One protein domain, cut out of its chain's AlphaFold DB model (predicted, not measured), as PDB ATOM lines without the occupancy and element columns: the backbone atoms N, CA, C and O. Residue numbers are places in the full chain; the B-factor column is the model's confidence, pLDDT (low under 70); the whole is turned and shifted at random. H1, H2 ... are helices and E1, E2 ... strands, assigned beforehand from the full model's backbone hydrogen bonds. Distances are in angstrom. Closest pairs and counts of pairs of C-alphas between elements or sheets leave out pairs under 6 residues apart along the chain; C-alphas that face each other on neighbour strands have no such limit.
ATOM      1  N   ARG A  53      55.779 -43.121 -20.120       34.62
ATOM      2  CA  ARG A  53      55.573 -42.853 -21.562       34.62
ATOM      3  C   ARG A  53      54.123 -42.555 -21.970       34.62
ATOM      4  O   ARG A  53      53.697 -42.931 -23.055       34.62
ATOM      5  N   MET A  54      53.358 -41.890 -21.108       36.28
ATOM      6  CA  MET A  54      52.107 -41.211 -21.507       36.28
ATOM      7  C   MET A  54      52.166 -39.683 -21.280       36.28
ATOM      8  O   MET A  54      51.175 -38.987 -21.459       36.28
ATOM      9  N   ILE A  55      53.350 -39.152 -20.954       41.72
ATOM     10  CA  ILE A  55      53.599 -37.782 -20.470       41.72
ATOM     11  C   ILE A  55      54.281 -36.945 -21.571       41.72
ATOM     12  O   ILE A  55      55.367 -36.413 -21.383       41.72
ATOM     13  N   THR A  56      53.714 -36.882 -22.778       40.59
ATOM     14  CA  THR A  56      54.248 -35.988 -23.836       40.59
ATOM     15  C   THR A  56      53.226 -35.014 -24.390       40.59
ATOM     16  O   THR A  56      53.617 -33.933 -24.796       40.59
ATOM     17  N   VAL A  57      51.931 -35.346 -24.368       42.59
ATOM     18  CA  VAL A  57      50.852 -34.392 -24.695       42.59
ATOM     19  C   VAL A  57      50.385 -33.652 -23.442       42.59
ATOM     20  O   VAL A  57      50.102 -32.463 -23.492       42.59
ATOM     21  N   VAL A  58      50.360 -34.342 -22.297       57.38
ATOM     22  CA  VAL A  58      49.963 -33.730 -21.023       57.38
ATOM     23  C   VAL A  58      51.042 -32.792 -20.497       57.38
ATOM     24  O   VAL A  58      50.689 -31.778 -19.929       57.38
ATOM     25  N   ASN A  59      52.330 -33.071 -20.731       67.62
ATOM     26  CA  ASN A  59      53.412 -32.213 -20.236       67.62
ATOM     27  C   ASN A  59      53.348 -30.770 -20.788       67.62
ATOM     28  O   ASN A  59      53.224 -29.860 -19.980       67.62
ATOM     29  N   PRO A  60      53.294 -30.530 -22.118       80.56
ATOM     30  CA  PRO A  60      53.231 -29.167 -22.649       80.56
ATOM     31  C   PRO A  60      51.925 -28.445 -22.292       80.56
ATOM     32  O   PRO A  60      51.962 -27.280 -21.926       80.56
ATOM     33  N   ALA A  61      50.772 -29.125 -22.328       84.12
ATOM     34  CA  ALA A  61      49.501 -28.504 -21.947       84.12
ATOM     35  C   ALA A  61      49.437 -28.180 -20.443       84.12
ATOM     36  O   ALA A  61      48.822 -27.197 -20.037       84.12
ATOM     37  N   LEU A  62      50.074 -28.997 -19.598       84.06
ATOM     38  CA  LEU A  62      50.174 -28.737 -18.165       84.06
ATOM     39  C   LEU A  62      51.149 -27.591 -17.876       84.06
ATOM     40  O   LEU A  62      50.850 -26.757 -17.025       84.06
ATOM     41  N   ASP A  63      52.259 -27.508 -18.610       86.44
ATOM     42  CA  ASP A  63      53.188 -26.376 -18.547       86.44
ATOM     43  C   ASP A  63      52.482 -25.067 -18.947       86.44
ATOM     44  O   ASP A  63      52.556 -24.079 -18.216       86.44
ATOM     45  N   GLU A  64      51.693 -25.076 -20.026       90.06
ATOM     46  CA  GLU A  64      50.851 -23.935 -20.420       90.06
ATOM     47  C   GLU A  64      49.820 -23.572 -19.333       90.06
ATOM     48  O   GLU A  64      49.591 -22.393 -19.048       90.06
ATOM     49  N   ALA A  65      49.221 -24.563 -18.663       90.31
ATOM     50  CA  ALA A  65      48.302 -24.309 -17.552       90.31
ATOM     51  C   ALA A  65      49.020 -23.652 -16.358       90.31
ATOM     52  O   ALA A  65      48.483 -22.724 -15.742       90.31
ATOM     53  N   LEU A  66      50.252 -24.076 -16.056       89.88
ATOM     54  CA  LEU A  66      51.092 -23.455 -15.028       89.88
ATOM     55  C   LEU A  66      51.478 -22.018 -15.394       89.88
ATOM     56  O   LEU A  66      51.554 -21.166 -14.505       89.88
ATOM     57  N   GLU A  67      51.712 -21.708 -16.668       91.19
ATOM     58  CA  GLU A  67      51.955 -20.332 -17.122       91.19
ATOM     59  C   GLU A  67      50.732 -19.431 -16.903       91.19
ATOM     60  O   GLU A  67      50.870 -18.305 -16.413       91.19
ATOM     61  N   ILE A  68      49.524 -19.933 -17.190       91.75
ATOM     62  CA  ILE A  68      48.268 -19.209 -16.933       91.75
ATOM     63  C   ILE A  68      48.116 -18.911 -15.434       91.75
ATOM     64  O   ILE A  68      47.797 -17.778 -15.063       91.75
ATOM     65  N   LEU A  69      48.399 -19.889 -14.568       90.19
ATOM     66  CA  LEU A  69      48.345 -19.715 -13.112       90.19
ATOM     67  C   LEU A  69      49.392 -18.722 -12.593       90.19
ATOM     68  O   LEU A  69      49.089 -17.876 -11.752       90.19
ATOM     69  N   GLN A  70      50.617 -18.764 -13.116       90.25
ATOM     70  CA  GLN A  70      51.649 -17.789 -12.755       90.25
ATOM     71  C   GLN A  70      51.261 -16.370 -13.174       90.25
ATOM     72  O   GLN A  70      51.460 -15.422 -12.411       90.25
ATOM     73  N   LYS A  71      50.667 -16.211 -14.362       91.06
ATOM     74  CA  LYS A  71      50.139 -14.921 -14.814       91.06
ATOM     75  C   LYS A  71      49.002 -14.435 -13.917       91.06
ATOM     76  O   LYS A  71      48.974 -13.256 -13.572       91.06
ATOM     77  N   PHE A  72      48.115 -15.330 -13.487       89.44
ATOM     78  CA  PHE A  72      47.083 -14.999 -12.509       89.44
ATOM     79  C   PHE A  72      47.703 -14.481 -11.203       89.44
ATOM     80  O   PHE A  72      47.329 -13.406 -10.745       89.44
ATOM     81  N   ALA A  73      48.720 -15.159 -10.660       88.62
ATOM     82  CA  ALA A  73      49.437 -14.696  -9.469       88.62
ATOM     83  C   ALA A  73      50.056 -13.293  -9.650       88.62
ATOM     84  O   ALA A  73      49.972 -12.456  -8.751       88.62
ATOM     85  N   VAL A  74      50.629 -13.008 -10.827       89.69
ATOM     86  CA  VAL A  74      51.134 -11.670 -11.192       89.69
ATOM     87  C   VAL A  74      50.005 -10.636 -11.217       89.69
ATOM     88  O   VAL A  74      50.177  -9.520 -10.732       89.69
ATOM     89  N   ASP A  75      48.856 -10.965 -11.800       88.69
ATOM     90  CA  ASP A  75      47.727 -10.041 -11.905       88.69
ATOM     91  C   ASP A  75      47.073  -9.765 -10.542       88.69
ATOM     92  O   ASP A  75      46.664  -8.628 -10.291       88.69
ATOM     93  N   VAL A  76      47.051 -10.750  -9.639       87.31
ATOM     94  CA  VAL A  76      46.640 -10.565  -8.238       87.31
ATOM     95  C   VAL A  76      47.614  -9.653  -7.498       87.31
ATOM     96  O   VAL A  76      47.179  -8.687  -6.878       87.31
ATOM     97  N   TYR A  77      48.922  -9.900  -7.616       85.69
ATOM     98  CA  TYR A  77      49.951  -9.047  -7.009       85.69
ATOM     99  C   TYR A  77      49.857  -7.590  -7.490       85.69
ATOM    100  O   TYR A  77      49.981  -6.652  -6.709       85.69
ATOM    101  N   ASN A  78      49.566  -7.389  -8.777       87.62
ATOM    102  CA  ASN A  78      49.371  -6.061  -9.360       87.62
ATOM    103  C   ASN A  78      48.007  -5.423  -9.021       87.62
ATOM    104  O   ASN A  78      47.710  -4.341  -9.531       87.62
ATOM    105  N   GLY A  79      47.153  -6.084  -8.231       85.50
ATOM    106  CA  GLY A  79      45.825  -5.586  -7.858       85.50
ATOM    107  C   GLY A  79      44.831  -5.501  -9.020       85.50
ATOM    108  O   GLY A  79      43.857  -4.755  -8.943       85.50
ATOM    109  N   LYS A  80      45.066  -6.230 -10.120       87.00
ATOM    110  CA  LYS A  80      44.153  -6.252 -11.280       87.00
ATOM    111  C   LYS A  80      42.973  -7.200 -11.086       87.00
ATOM    112  O   LYS A  80      41.970  -7.080 -11.787       87.00
ATOM    113  N   VAL A  81      43.109  -8.166 -10.182       82.75
ATOM    114  CA  VAL A  81      42.054  -9.113  -9.818       82.75
ATOM    115  C   VAL A  81      41.332  -8.572  -8.588       82.75
ATOM    116  O   VAL A  81      41.977  -8.208  -7.608       82.75
ATOM    117  N   SER A  82      40.001  -8.498  -8.642       77.50
ATOM    118  CA  SER A  82      39.190  -8.072  -7.500       77.50
ATOM    119  C   SER A  82      39.274  -9.083  -6.356       77.50
ATOM    120  O   SER A  82      39.349 -10.288  -6.591       77.50
ATOM    121  N   GLU A  83      39.196  -8.610  -5.110       72.31
ATOM    122  CA  GLU A  83      39.188  -9.497  -3.939       72.31
ATOM    123  C   GLU A  83      38.037 -10.503  -3.973       72.31
ATOM    124  O   GLU A  83      38.212 -11.638  -3.542       72.31
ATOM    125  N   ASP A  84      36.885 -10.130  -4.535       73.44
ATOM    126  CA  ASP A  84      35.738 -11.033  -4.658       73.44
ATOM    127  C   ASP A  84      36.063 -12.268  -5.505       73.44
ATOM    128  O   ASP A  84      35.625 -13.365  -5.174       73.44
ATOM    129  N   ARG A  85      36.912 -12.136  -6.534       69.88
ATOM    130  CA  ARG A  85      37.380 -13.281  -7.333       69.88
ATOM    131  C   ARG A  85      38.343 -14.198  -6.583       69.88
ATOM    132  O   ARG A  85      38.520 -15.335  -6.991       69.88
ATOM    133  N   LEU A  86      38.951 -13.727  -5.497       70.69
ATOM    134  CA  LEU A  86      39.823 -14.537  -4.640       70.69
ATOM    135  C   LEU A  86      39.037 -15.311  -3.570       70.69
ATOM    136  O   LEU A  86      39.612 -16.135  -2.859       70.69
ATOM    137  N   ARG A  87      37.731 -15.041  -3.422       67.69
ATOM    138  CA  ARG A  87      36.871 -15.705  -2.430       67.69
ATOM    139  C   ARG A  87      36.387 -17.081  -2.886       67.69
ATOM    140  O   ARG A  87      36.067 -17.904  -2.029       67.69
ATOM    141  N   PHE A  88      36.373 -17.335  -4.192       61.88
ATOM    142  CA  PHE A  88      35.904 -18.575  -4.808       61.88
ATOM    143  C   PHE A  88      37.099 -19.487  -5.159       61.88
ATOM    144  O   PHE A  88      38.124 -18.998  -5.627       61.88
ATOM    145  N   GLY A  89      37.001 -20.801  -4.890       56.25
ATOM    146  CA  GLY A  89      38.050 -21.795  -5.214       56.25
ATOM    147  C   GLY A  89      38.729 -22.505  -4.025       56.25
ATOM    148  O   GLY A  89      38.382 -22.295  -2.858       56.25
ATOM    149  N   ALA A  90      39.679 -23.402  -4.320       52.06
ATOM    150  CA  ALA A  90      40.371 -24.281  -3.354       52.06
ATOM    151  C   ALA A  90      41.181 -23.516  -2.263       52.06
ATOM    152  O   ALA A  90      41.381 -22.314  -2.396       52.06
ATOM    153  N   PRO A  91      41.662 -24.160  -1.174       48.81
ATOM    154  CA  PRO A  91      42.234 -23.499   0.017       48.81
ATOM    155  C   PRO A  91      43.462 -22.590  -0.192       48.81
ATOM    156  O   PRO A  91      43.716 -21.729   0.650       48.81
ATOM    157  N   TRP A  92      44.215 -22.707  -1.292       55.34
ATOM    158  CA  TRP A  92      45.469 -21.957  -1.511       55.34
ATOM    159  C   TRP A  92      45.266 -20.591  -2.188       55.34
ATOM    160  O   TRP A  92      46.053 -20.152  -3.028       55.34
ATOM    161  N   ARG A  93      44.207 -19.898  -1.756       61.31
ATOM    162  CA  ARG A  93      43.547 -18.738  -2.389       61.31
ATOM    163  C   ARG A  93      44.396 -17.484  -2.577       61.31
ATOM    164  O   ARG A  93      43.997 -16.581  -3.309       61.31
ATOM    165  N   HIS A  94      45.548 -17.398  -1.922       70.31
ATOM    166  CA  HIS A  94      46.373 -16.200  -1.963       70.31
ATOM    167  C   HIS A  94      47.718 -16.511  -2.610       70.31
ATOM    168  O   HIS A  94      48.564 -17.139  -1.970       70.31
ATOM    169  N   PRO A  95      47.927 -16.082  -3.868       77.44
ATOM    170  CA  PRO A  95      49.246 -16.160  -4.466       77.44
ATOM    171  C   PRO A  95      50.255 -15.385  -3.608       77.44
ATOM    172  O   PRO A  95      49.878 -14.447  -2.890       77.44
ATOM    173  N   PRO A  96      51.540 -15.770  -3.658       80.25
ATOM    174  CA  PRO A  96      52.570 -15.109  -2.875       80.25
ATOM    175  C   PRO A  96      52.594 -13.607  -3.180       80.25
ATOM    176  O   PRO A  96      52.653 -13.190  -4.332       80.25
ATOM    177  N   GLN A  97      52.592 -12.794  -2.120       79.56
ATOM    178  CA  GLN A  97      52.656 -11.325  -2.190       79.56
ATOM    179  C   GLN A  97      54.076 -10.803  -2.473       79.56
ATOM    180  O   GLN A  97      54.361  -9.616  -2.344       79.56
ATOM    181  N   ILE A  98      54.993 -11.709  -2.805       81.12
ATOM    182  CA  ILE A  98      56.398 -11.439  -3.081       81.12
ATOM    183  C   ILE A  98      56.605 -11.697  -4.571       81.12
ATOM    184  O   ILE A  98      56.234 -12.760  -5.068       81.12
ATOM    185  N   ASP A  99      57.217 -10.746  -5.276       78.12
ATOM    186  CA  ASP A  99      57.558 -10.877  -6.699       78.12
ATOM    187  C   ASP A  99      58.792 -11.777  -6.898       78.12
ATOM    188  O   ASP A  99      59.832 -11.358  -7.402       78.12
ATOM    189  N   ASP A 100      58.687 -13.028  -6.447       84.88
ATOM    190  CA  ASP A 100      59.663 -14.081  -6.708       84.88
ATOM    191  C   ASP A 100      59.071 -15.075  -7.724       84.88
ATOM    192  O   ASP A 100      58.080 -15.759  -7.425       84.88
ATOM    193  N   PRO A 101      59.644 -15.190  -8.939       86.50
ATOM    194  CA  PRO A 101      59.167 -16.136  -9.943       86.50
ATOM    195  C   PRO A 101      59.214 -17.592  -9.463       86.50
ATOM    196  O   PRO A 101      58.358 -18.381  -9.867       86.50
ATOM    197  N   LYS A 102      60.157 -17.956  -8.583       86.69
ATOM    198  CA  LYS A 102      60.279 -19.328  -8.080       86.69
ATOM    199  C   LYS A 102      59.112 -19.688  -7.158       86.69
ATOM    200  O   LYS A 102      58.461 -20.707  -7.377       86.69
ATOM    201  N   LEU A 103      58.796 -18.817  -6.199       84.19
ATOM    202  CA  LEU A 103      57.665 -19.011  -5.283       84.19
ATOM    203  C   LEU A 103      56.324 -19.032  -6.025       84.19
ATOM    204  O   LEU A 103      55.449 -19.827  -5.689       84.19
ATOM    205  N   ARG A 104      56.158 -18.205  -7.066       86.31
ATOM    206  CA  ARG A 104      54.950 -18.242  -7.911       86.31
ATOM    207  C   ARG A 104      54.797 -19.557  -8.661       86.31
ATOM    208  O   ARG A 104      53.688 -20.074  -8.745       86.31
ATOM    209  N   MET A 105      55.890 -20.084  -9.209       84.88
ATOM    210  CA  MET A 105      55.883 -21.376  -9.891       84.88
ATOM    211  C   MET A 105      55.524 -22.508  -8.921       84.88
ATOM    212  O   MET A 105      54.700 -23.361  -9.244       84.88
ATOM    213  N   GLU A 106      56.111 -22.518  -7.723       84.06
ATOM    214  CA  GLU A 106      55.798 -23.510  -6.687       84.06
ATOM    215  C   GLU A 106      54.334 -23.421  -6.237       84.06
ATOM    216  O   GLU A 106      53.647 -24.442  -6.187       84.06
ATOM    217  N   TRP A 107      53.826 -22.206  -6.008       87.12
ATOM    218  CA  TRP A 107      52.411 -21.973  -5.706       87.12
ATOM    219  C   TRP A 107      51.493 -22.484  -6.824       87.12
ATOM    220  O   TRP A 107      50.544 -23.214  -6.548       87.12
ATOM    221  N   ALA A 108      51.801 -22.167  -8.087       87.12
ATOM    222  CA  ALA A 108      51.008 -22.606  -9.235       87.12
ATOM    223  C   ALA A 108      50.958 -24.138  -9.338       87.12
ATOM    224  O   ALA A 108      49.897 -24.706  -9.594       87.12
ATOM    225  N   LYS A 109      52.084 -24.816  -9.081       84.12
ATOM    226  CA  LYS A 109      52.149 -26.283  -9.045       84.12
ATOM    227  C   LYS A 109      51.274 -26.868  -7.943       84.12
ATOM    228  O   LYS A 109      50.508 -27.786  -8.225       84.12
ATOM    229  N   LEU A 110      51.366 -26.347  -6.720       82.50
ATOM    230  CA  LEU A 110      50.557 -26.819  -5.592       82.50
ATOM    231  C   LEU A 110      49.060 -26.613  -5.850       82.50
ATOM    232  O   LEU A 110      48.283 -27.555  -5.721       82.50
ATOM    233  N   GLN A 111      48.675 -25.419  -6.301       83.19
ATOM    234  CA  GLN A 111      47.284 -25.083  -6.605       83.19
ATOM    235  C   GLN A 111      46.701 -25.985  -7.706       83.19
ATOM    236  O   GLN A 111      45.556 -26.432  -7.606       83.19
ATOM    237  N   LEU A 112      47.484 -26.294  -8.744       85.25
ATOM    238  CA  LEU A 112      47.051 -27.182  -9.822       85.25
ATOM    239  C   LEU A 112      46.945 -28.643  -9.363       85.25
ATOM    240  O   LEU A 112      45.971 -29.320  -9.687       85.25
ATOM    241  N   MET A 113      47.926 -29.120  -8.595       82.00
ATOM    242  CA  MET A 113      47.968 -30.483  -8.055       82.00
ATOM    243  C   MET A 113      46.796 -30.763  -7.122       82.00
ATOM    244  O   MET A 113      46.103 -31.766  -7.290       82.00
ATOM    245  N   ASP A 114      46.535 -29.861  -6.180       80.25
ATOM    246  CA  ASP A 114      45.451 -30.022  -5.216       80.25
ATOM    247  C   ASP A 114      44.085 -29.962  -5.895       80.25
ATOM    248  O   ASP A 114      43.193 -30.754  -5.575       80.25
ATOM    249  N   PHE A 115      43.926 -29.084  -6.889       84.94
ATOM    250  CA  PHE A 115      42.712 -29.029  -7.695       84.94
ATOM    251  C   PHE A 115      42.483 -30.332  -8.475       84.94
ATOM    252  O   PHE A 115      41.401 -30.921  -8.415       84.94
ATOM    253  N   VAL A 116      43.511 -30.830  -9.168       84.12
ATOM    254  CA  VAL A 116      43.436 -32.085  -9.930       84.12
ATOM    255  C   VAL A 116      43.158 -33.278  -9.018       84.12
ATOM    256  O   VAL A 116      42.325 -34.119  -9.356       84.12
ATOM    257  N   GLN A 117      43.798 -33.340  -7.851       80.81
ATOM    258  CA  GLN A 117      43.545 -34.387  -6.866       80.81
ATOM    259  C   GLN A 117      42.104 -34.321  -6.348       80.81
ATOM    260  O   GLN A 117      41.450 -35.357  -6.215       80.81
ATOM    261  N   SER A 118      41.582 -33.116  -6.110       82.19
ATOM    262  CA  SER A 118      40.192 -32.905  -5.693       82.19
ATOM    263  C   SER A 118      39.203 -33.382  -6.760       82.19
ATOM    264  O   SER A 118      38.265 -34.112  -6.442       82.19
ATOM    265  N   LEU A 119      39.453 -33.073  -8.036       82.00
ATOM    266  CA  LEU A 119      38.667 -33.589  -9.164       82.00
ATOM    267  C   LEU A 119      38.775 -35.108  -9.322       82.00
ATOM    268  O   LEU A 119      37.788 -35.777  -9.622       82.00
ATOM    269  N   ALA A 120      39.964 -35.673  -9.127       81.81
ATOM    270  CA  ALA A 120      40.160 -37.115  -9.196       81.81
ATOM    271  C   ALA A 120      39.378 -37.832  -8.086       81.81
ATOM    272  O   ALA A 120      38.787 -38.882  -8.337       81.81
ATOM    273  N   ASN A 121      39.317 -37.237  -6.890       81.12
ATOM    274  CA  ASN A 121      38.548 -37.757  -5.761       81.12
ATOM    275  C   ASN A 121      37.031 -37.719  -6.006       81.12
ATOM    276  O   ASN A 121      36.316 -38.554  -5.459       81.12
ATOM    277  N   THR A 122      36.537 -36.798  -6.840       80.25
ATOM    278  CA  THR A 122      35.133 -36.772  -7.292       80.25
ATOM    279  C   THR A 122      34.896 -37.607  -8.550       80.25
ATOM    280  O   THR A 122      33.849 -37.488  -9.184       80.25
ATOM    281  N   GLU A 123      35.870 -38.433  -8.951       81.69
ATOM    282  CA  GLU A 123      35.851 -39.224 -10.188       81.69
ATOM    283  C   GLU A 123      35.617 -38.381 -11.454       81.69
ATOM    284  O   GLU A 123      35.151 -38.888 -12.478       81.69
ATOM    285  N   PHE A 124      35.971 -37.091 -11.409       79.75
ATOM    286  CA  PHE A 124      35.654 -36.104 -12.443       79.75
ATOM    287  C   PHE A 124      34.145 -36.015 -12.744       79.75
ATOM    288  O   PHE A 124      33.726 -35.796 -13.882       79.75
ATOM    289  N   GLY A 125      33.323 -36.233 -11.719       77.75
ATOM    290  CA  GLY A 125      31.867 -36.278 -11.781       77.75
ATOM    291  C   GLY A 125      31.185 -34.993 -11.317       77.75
ATOM    292  O   GLY A 125      30.109 -35.077 -10.738       77.75
ATOM    293  N   VAL A 126      31.785 -33.818 -11.532       81.69
ATOM    294  CA  VAL A 126      31.204 -32.545 -11.068       81.69
ATOM    295  C   VAL A 126      30.088 -32.102 -12.009       81.69
ATOM    296  O   VAL A 126      30.364 -31.753 -13.165       81.69
ATOM    297  N   ASN A 127      28.840 -32.102 -11.528       85.50
ATOM    298  CA  ASN A 127      27.702 -31.571 -12.266       85.50
ATOM    299  C   ASN A 127      27.476 -30.108 -11.884       85.50
ATOM    300  O   ASN A 127      26.685 -29.777 -11.004       85.50
ATOM    301  N   TYR A 128      28.165 -29.208 -12.577       83.81
ATOM    302  CA  TYR A 128      28.248 -27.807 -12.170       83.81
ATOM    303  C   TYR A 128      26.899 -27.064 -12.160       83.81
ATOM    304  O   TYR A 128      26.801 -26.026 -11.516       83.81
ATOM    305  N   ARG A 129      25.849 -27.579 -12.821       82.56
ATOM    306  CA  ARG A 129      24.499 -26.979 -12.778       82.56
ATOM    307  C   ARG A 129      23.567 -27.614 -11.760       82.56
ATOM    308  O   ARG A 129      22.829 -26.888 -11.107       82.56
ATOM    309  N   ILE A 130      23.542 -28.943 -11.666       82.06
ATOM    310  CA  ILE A 130      22.660 -29.630 -10.709       82.06
ATOM    311  C   ILE A 130      23.166 -29.403  -9.284       82.06
ATOM    312  O   ILE A 130      22.363 -29.194  -8.379       82.06
ATOM    313  N   ASP A 131      24.486 -29.357  -9.110       78.12
ATOM    314  CA  ASP A 131      25.131 -29.166  -7.812       78.12
ATOM    315  C   ASP A 131      25.284 -27.675  -7.449       78.12
ATOM    316  O   ASP A 131      26.032 -27.351  -6.530       78.12
ATOM    317  N   TYR A 132      24.648 -26.757  -8.197       75.50
ATOM    318  CA  TYR A 132      24.790 -25.294  -8.054       75.50
ATOM    319  C   TYR A 132      26.252 -24.825  -7.924       75.50
ATOM    320  O   TYR A 132      26.557 -23.830  -7.275       75.50
ATOM    321  N   SER A 133      27.171 -25.557  -8.551       79.69
ATOM    322  CA  SER A 133      28.619 -25.411  -8.386       79.69
ATOM    323  C   SER A 133      29.242 -24.639  -9.551       79.69
ATOM    324  O   SER A 133      30.342 -24.964  -9.992       79.69
ATOM    325  N   GLU A 134      28.547 -23.630 -10.091       82.25
ATOM    326  CA  GLU A 134      29.078 -22.798 -11.185       82.25
ATOM    327  C   GLU A 134      30.303 -21.980 -10.741       82.25
ATOM    328  O   GLU A 134      31.155 -21.658 -11.565       82.25
ATOM    329  N   GLU A 135      30.467 -21.768  -9.431       80.75
ATOM    330  CA  GLU A 135      31.657 -21.167  -8.810       80.75
ATOM    331  C   GLU A 135      32.957 -21.918  -9.142       80.75
ATOM    332  O   GLU A 135      34.045 -21.348  -9.070       80.75
ATOM    333  N   ILE A 136      32.881 -23.192  -9.556       83.75
ATOM    334  CA  ILE A 136      34.064 -23.941  -9.993       83.75
ATOM    335  C   ILE A 136      34.759 -23.268 -11.182       83.75
ATOM    336  O   ILE A 136      35.972 -23.411 -11.328       83.75
ATOM    337  N   PHE A 137      34.026 -22.528 -12.022       85.38
ATOM    338  CA  PHE A 137      34.588 -21.807 -13.167       85.38
ATOM    339  C   PHE A 137      35.321 -20.521 -12.783       85.38
ATOM    340  O   PHE A 137      36.087 -20.008 -13.600       85.38
ATOM    341  N   ASP A 138      35.120 -20.025 -11.562       83.31
ATOM    342  CA  ASP A 138      35.872 -18.892 -11.029       83.31
ATOM    343  C   ASP A 138      37.241 -19.320 -10.474       83.31
ATOM    344  O   ASP A 138      38.130 -18.480 -10.326       83.31
ATOM    345  N   ASP A 139      37.454 -20.622 -10.229       85.50
ATOM    346  CA  ASP A 139      38.755 -21.141  -9.808       85.50
ATOM    347  C   ASP A 139      39.784 -21.035 -10.958       85.50
ATOM    348  O   ASP A 139      39.540 -21.506 -12.082       85.50
ATOM    349  N   PRO A 140      40.967 -20.445 -10.702       87.56
ATOM    350  CA  PRO A 140      41.970 -20.225 -11.737       87.56
ATOM    351  C   PRO A 140      42.538 -21.536 -12.309       87.56
ATOM    352  O   PRO A 140      42.933 -21.553 -13.478       87.56
ATOM    353  N   SER A 141      42.542 -22.638 -11.549       88.12
ATOM    354  CA  SER A 141      42.963 -23.962 -12.032       88.12
ATOM    355  C   SER A 141      41.941 -24.560 -12.989       88.12
ATOM    356  O   SER A 141      42.327 -25.095 -14.032       88.12
ATOM    357  N   THR A 142      40.643 -24.437 -12.688       88.69
ATOM    358  CA  THR A 142      39.577 -24.850 -13.615       88.69
ATOM    359  C   THR A 142      39.699 -24.093 -14.927       88.69
ATOM    360  O   THR A 142      39.706 -24.703 -15.998       88.69
ATOM    361  N   PHE A 143      39.835 -22.765 -14.846       89.44
ATOM    362  CA  PHE A 143      39.987 -21.911 -16.015       89.44
ATOM    363  C   PHE A 143      41.217 -22.299 -16.844       89.44
ATOM    364  O   PHE A 143      41.098 -22.498 -18.053       89.44
ATOM    365  N   ALA A 144      42.379 -22.471 -16.204       91.56
ATOM    366  CA  ALA A 144      43.611 -22.859 -16.884       91.56
ATOM    367  C   ALA A 144      43.458 -24.201 -17.614       91.56
ATOM    368  O   ALA A 144      43.748 -24.282 -18.806       91.56
ATOM    369  N   LEU A 145      42.934 -25.229 -16.938       90.62
ATOM    370  CA  LEU A 145      42.758 -26.569 -17.507       90.62
ATOM    371  C   LEU A 145      41.720 -26.626 -18.639       90.62
ATOM    372  O   LEU A 145      41.879 -27.425 -19.564       90.62
ATOM    373  N   LEU A 146      40.673 -25.798 -18.587       91.19
ATOM    374  CA  LEU A 146      39.729 -25.625 -19.696       91.19
ATOM    375  C   LEU A 146      40.394 -24.924 -20.886       91.19
ATOM    376  O   LEU A 146      40.222 -25.347 -22.027       91.19
ATOM    377  N   GLN A 147      41.172 -23.875 -20.617       91.81
ATOM    378  CA  GLN A 147      41.829 -23.064 -21.640       91.81
ATOM    379  C   GLN A 147      42.856 -23.867 -22.449       91.81
ATOM    380  O   GLN A 147      42.936 -23.687 -23.664       91.81
ATOM    381  N   VAL A 148      43.603 -24.764 -21.795       89.56
ATOM    382  CA  VAL A 148      44.584 -25.650 -22.454       89.56
ATOM    383  C   VAL A 148      43.967 -26.940 -23.009       89.56
ATOM    384  O   VAL A 148      44.674 -27.783 -23.555       89.56
ATOM    385  N   GLY A 149      42.654 -27.142 -22.851       88.19
ATOM    386  CA  GLY A 149      41.973 -28.339 -23.346       88.19
ATOM    387  C   GLY A 149      42.371 -29.626 -22.616       88.19
ATOM    388  O   GLY A 149      42.435 -30.698 -23.212       88.19
ATOM    389  N   LEU A 150      42.649 -29.559 -21.317       88.50
ATOM    390  CA  LEU A 150      42.767 -30.760 -20.482       88.50
ATOM    391  C   LEU A 150      41.411 -31.155 -19.888       88.50
ATOM    392  O   LEU A 150      41.112 -32.346 -19.747       88.50
ATOM    393  N   LEU A 151      40.565 -30.159 -19.626       89.44
ATOM    394  CA  LEU A 151      39.161 -30.322 -19.267       89.44
ATOM    395  C   LEU A 151      38.258 -29.760 -20.370       89.44
ATOM    396  O   LEU A 151      38.656 -28.898 -21.150       89.44
ATOM    397  N   TYR A 152      37.012 -30.216 -20.396       89.06
ATOM    398  CA  TYR A 152      35.932 -29.583 -21.140       89.06
ATOM    399  C   TYR A 152      34.662 -29.539 -20.287       89.06
ATOM    400  O   TYR A 152      34.404 -30.432 -19.475       89.06
ATOM    401  N   ALA A 153      33.862 -28.495 -20.489       89.69
ATOM    402  CA  ALA A 153      32.531 -28.375 -19.911       89.69
ATOM    403  C   ALA A 153      31.503 -28.949 -20.897       89.69
ATOM    404  O   ALA A 153      31.243 -28.378 -21.960       89.69
ATOM    405  N   GLN A 154      30.941 -30.109 -20.571       87.00
ATOM    406  CA  GLN A 154      29.837 -30.705 -21.314       87.00
ATOM    407  C   GLN A 154      28.560 -29.909 -21.038       87.00
ATOM    408  O   GLN A 154      28.297 -29.571 -19.896       87.00
ATOM    409  N   ARG A 155      27.745 -29.624 -22.062       83.44
ATOM    410  CA  ARG A 155      26.506 -28.839 -21.900       83.44
ATOM    411  C   ARG A 155      25.323 -29.664 -21.388       83.44
ATOM    412  O   ARG A 155      24.500 -29.134 -20.645       83.44
ATOM    413  N   ASP A 156      25.217 -30.913 -21.831       83.56
ATOM    414  CA  ASP A 156      24.100 -31.799 -21.512       83.56
ATOM    415  C   ASP A 156      24.541 -33.282 -21.527       83.56
ATOM    416  O   ASP A 156      24.978 -33.778 -22.573       83.56
ATOM    417  N   PRO A 157      24.503 -33.995 -20.388       82.81
ATOM    418  CA  PRO A 157      24.366 -33.441 -19.040       82.81
ATOM    419  C   PRO A 157      25.539 -32.502 -18.665       82.81
ATOM    420  O   PRO A 157      26.656 -32.699 -19.157       82.81
ATOM    421  N   PRO A 158      25.308 -31.480 -17.814       86.06
ATOM    422  CA  PRO A 158      26.271 -30.416 -17.531       86.06
ATOM    423  C   PRO A 158      27.406 -30.851 -16.592       86.06
ATOM    424  O   PRO A 158      27.382 -30.571 -15.399       86.06
ATOM    425  N   PHE A 159      28.400 -31.556 -17.136       86.19
ATOM    426  CA  PHE A 159      29.551 -32.072 -16.391       86.19
ATOM    427  C   PHE A 159      30.864 -31.401 -16.784       86.19
ATOM    428  O   PHE A 159      31.103 -31.121 -17.960       86.19
ATOM    429  N   LEU A 160      31.764 -31.255 -15.815       86.25
ATOM    430  CA  LEU A 160      33.175 -30.973 -16.074       86.25
ATOM    431  C   LEU A 160      33.934 -32.297 -16.233       86.25
ATOM    432  O   LEU A 160      33.939 -33.111 -15.312       86.25
ATOM    433  N   ARG A 161      34.563 -32.540 -17.391       85.06
ATOM    434  CA  ARG A 161      35.223 -33.825 -17.694       85.06
ATOM    435  C   ARG A 161      36.613 -33.640 -18.312       85.06
ATOM    436  O   ARG A 161      36.827 -32.684 -19.051       85.06
ATOM    437  N   PRO A 162      37.547 -34.582 -18.103       86.12
ATOM    438  CA  PRO A 162      38.770 -34.676 -18.891       86.12
ATOM    439  C   PRO A 162      38.455 -34.987 -20.348       86.12
ATOM    440  O   PRO A 162      37.605 -35.837 -20.617       86.12
ATOM    441  N   ILE A 163      39.192 -34.381 -21.286       84.25
ATOM    442  CA  ILE A 163      38.973 -34.598 -22.731       84.25
ATOM    443  C   ILE A 163      39.094 -36.079 -23.121       84.25
ATOM    444  O   ILE A 163      38.401 -36.555 -24.019       84.25
ATOM    445  N   SER A 164      39.935 -36.849 -22.428       74.69
ATOM    446  CA  SER A 164      40.031 -38.292 -22.642       74.69
ATOM    447  C   SER A 164      40.295 -39.054 -21.347       74.69
ATOM    448  O   SER A 164      40.868 -38.525 -20.395       74.69
ATOM    449  N   LYS A 165      39.976 -40.358 -21.341       73.56
ATOM    450  CA  LYS A 165      40.389 -41.279 -20.264       73.56
ATOM    451  C   LYS A 165      41.914 -41.344 -20.104       73.56
ATOM    452  O   LYS A 165      42.403 -41.644 -19.019       73.56
ATOM    453  N   GLY A 166      42.669 -41.082 -21.175       69.12
ATOM    454  CA  GLY A 166      44.127 -40.969 -21.120       69.12
ATOM    455  C   GLY A 166      44.561 -39.770 -20.281       69.12
ATOM    456  O   GLY A 166      45.352 -39.932 -19.356       69.12
ATOM    457  N   ILE A 167      43.971 -38.598 -20.536       74.19
ATOM    458  CA  ILE A 167      44.207 -37.375 -19.755       74.19
ATOM    459  C   ILE A 167      43.743 -37.564 -18.313       74.19
ATOM    460  O   ILE A 167      44.495 -37.243 -17.404       74.19
ATOM    461  N   GLN A 168      42.580 -38.181 -18.091       76.44
ATOM    462  CA  GLN A 168      42.101 -38.531 -16.752       76.44
ATOM    463  C   GLN A 168      43.149 -39.326 -15.964       76.44
ATOM    464  O   GLN A 168      43.445 -38.998 -14.820       76.44
ATOM    465  N   ARG A 169      43.739 -40.360 -16.580       71.00
ATOM    466  CA  ARG A 169      44.802 -41.152 -15.949       71.00
ATOM    467  C   ARG A 169      46.056 -40.328 -15.711       71.00
ATOM    468  O   ARG A 169      46.669 -40.517 -14.676       71.00
ATOM    469  N   CYS A 170      46.438 -39.451 -16.635       71.06
ATOM    470  CA  CYS A 170      47.628 -38.617 -16.477       71.06
ATOM    471  C   CYS A 170      47.458 -37.598 -15.349       71.06
ATOM    472  O   CYS A 170      48.343 -37.499 -14.512       71.06
ATOM    473  N   LEU A 171      46.303 -36.934 -15.287       72.56
ATOM    474  CA  LEU A 171      45.915 -36.024 -14.211       72.56
ATOM    475  C   LEU A 171      45.839 -36.760 -12.866       72.56
ATOM    476  O   LEU A 171      46.438 -36.331 -11.896       72.56
ATOM    477  N   ALA A 172      45.210 -37.935 -12.808       68.19
ATOM    478  CA  ALA A 172      45.192 -38.747 -11.587       68.19
ATOM    479  C   ALA A 172      46.568 -39.349 -11.224       68.19
ATOM    480  O   ALA A 172      46.778 -39.790 -10.097       68.19
ATOM    481  N   CYS A 173      47.499 -39.415 -12.182       58.81
ATOM    482  CA  CYS A 173      48.864 -39.907 -11.996       58.81
ATOM    483  C   CYS A 173      49.880 -38.783 -11.806       58.81
ATOM    484  O   CYS A 173      51.074 -39.085 -11.817       58.81
ATOM    485  N   THR A 174      49.461 -37.534 -11.589       51.53
ATOM    486  CA  THR A 174      50.367 -36.477 -11.134       51.53
ATOM    487  C   THR A 174      50.757 -36.734  -9.675       51.53
ATOM    488  O   THR A 174      50.458 -35.970  -8.777       51.53
ATOM    489  N   ALA A 175      51.419 -37.854  -9.408       41.34
ATOM    490  CA  ALA A 175      52.424 -37.919  -8.371       41.34
ATOM    491  C   ALA A 175      53.706 -37.484  -9.077       41.34
ATOM    492  O   ALA A 175      54.400 -38.305  -9.675       41.34
ATOM    493  N   VAL A 176      53.950 -36.171  -9.093       44.12
ATOM    494  CA  VAL A 176      55.268 -35.625  -9.424       44.12
ATOM    495  C   VAL A 176      56.278 -36.387  -8.571       44.12
ATOM    496  O   VAL A 176      56.043 -36.585  -7.377       44.12
ATOM    497  N   ASP A 177      57.335 -36.895  -9.201       37.16
ATOM    498  CA  ASP A 177      58.342 -37.729  -8.558       37.16
ATOM    499  C   ASP A 177      58.737 -37.149  -7.192       37.16
ATOM    500  O   ASP A 177      59.330 -36.076  -7.087       37.16
ATOM    501  N   ALA A 178      58.442 -37.894  -6.124       37.47
ATOM    502  CA  ALA A 178      58.773 -37.545  -4.740       37.47
ATOM    503  C   ALA A 178      60.291 -37.371  -4.487       37.47
ATOM    504  O   ALA A 178      60.707 -37.104  -3.363       37.47
ATOM    505  N   ALA A 179      61.123 -37.529  -5.521       39.28
ATOM    506  CA  ALA A 179      62.561 -37.311  -5.502       39.28
ATOM    507  C   ALA A 179      62.975 -35.844  -5.760       39.28
ATOM    508  O   ALA A 179      64.096 -35.486  -5.407       39.28
TER     509      ALA A 179
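Overview. This is residues 53 to 179 of the 314 residues of an uncharacterized protein of Glycine soja (UniProt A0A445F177). Two long helices, H1 and H3, cross as an X, and the short H5 packs on both in the middle of the domain. The small hairpin of E1 and E2 sits beside H5, H6 packs on residues 116 to 120 of H3, and long loops lead into and out of H3. The printed part has 127 residues, with six named helices and two named strands in the order H1 H2 H3 H4 H5 E1 E2 H6; the sheet E1 - E2 is antiparallel and the class is mostly helix. The whole is compact, radius of gyration of the C-alphas 14.5 A, and only just flat, spanning 39 by 38 by 21 A.

Arrangement. Start at the hairpin of E1, residues 151 to 153, and E2, residues 159 to 162: N 152 and O 161 are 2.8 A apart, within hydrogen-bond range. Residues 126 to 127 pair antiparallel with 159 to 160. Next find H5, residues 140 to 147, whose Leu 145 has its C-alpha 5.5 A from that of Leu 151, the closest to E1. H5 touches H1, residues 58 to 77, closest at the C-alphas of Ala 65 and Ala 144, 5.0 A, at a steep tilt of 45 degrees. The hub H3, residues 101 to 121, touches H1 at a steep tilt of 61 degrees, closest at the C-alphas of Leu 69 and Ala 108, 5.5 A. H3 and H5 touch about perpendicular, 78 degrees, closest at the C-alphas of Leu 112 and Ser 141, 5.7 A. H6, residues 165 to 172, touches H3, closest at the C-alphas of Ala 120 and Ala 172, 5.8 A. H4, residues 134 to 138, is close to but not clearly touching H5, 6.1 A between the C-alphas of Phe 137 and Phe 143, and H2, residues 83 to 86, stands likewise to H4, 6.9 A between those of Arg 85 and Asp 138. In H1, H3, H5 and H6 every O i to N i+4 pair is within hydrogen-bond range; H4 has 0 of 1 but 2 of 2 O i to N i+3 pairs, and H2 is too short for an i+4 pair.

Along the chain. Find C-alpha 58 at (49.963, -33.730, -21.023); from there H1 runs 28.4 A. H3 runs 30.2 A from C-alpha 101 at (59.167, -16.136, -9.943). H5 spans 10.3 A, H6 10.2 A and E2 9.9 A; H4 spans 7.8 A, E1 6.9 A and H2 5.1 A. H6 ends at C-alpha 172, (45.192, -38.747, -11.587).

Size, cuts and confidence. The C-alphas of Asp 100 and Asp 156 are the two farthest apart, 42.4 A. The printed part has no cut; the long links are H2 to H3 and H3 to H4. Look for pLDDT under 70 at residues 53 to 59, 85, 87 to 93, 166 and 172 to 179.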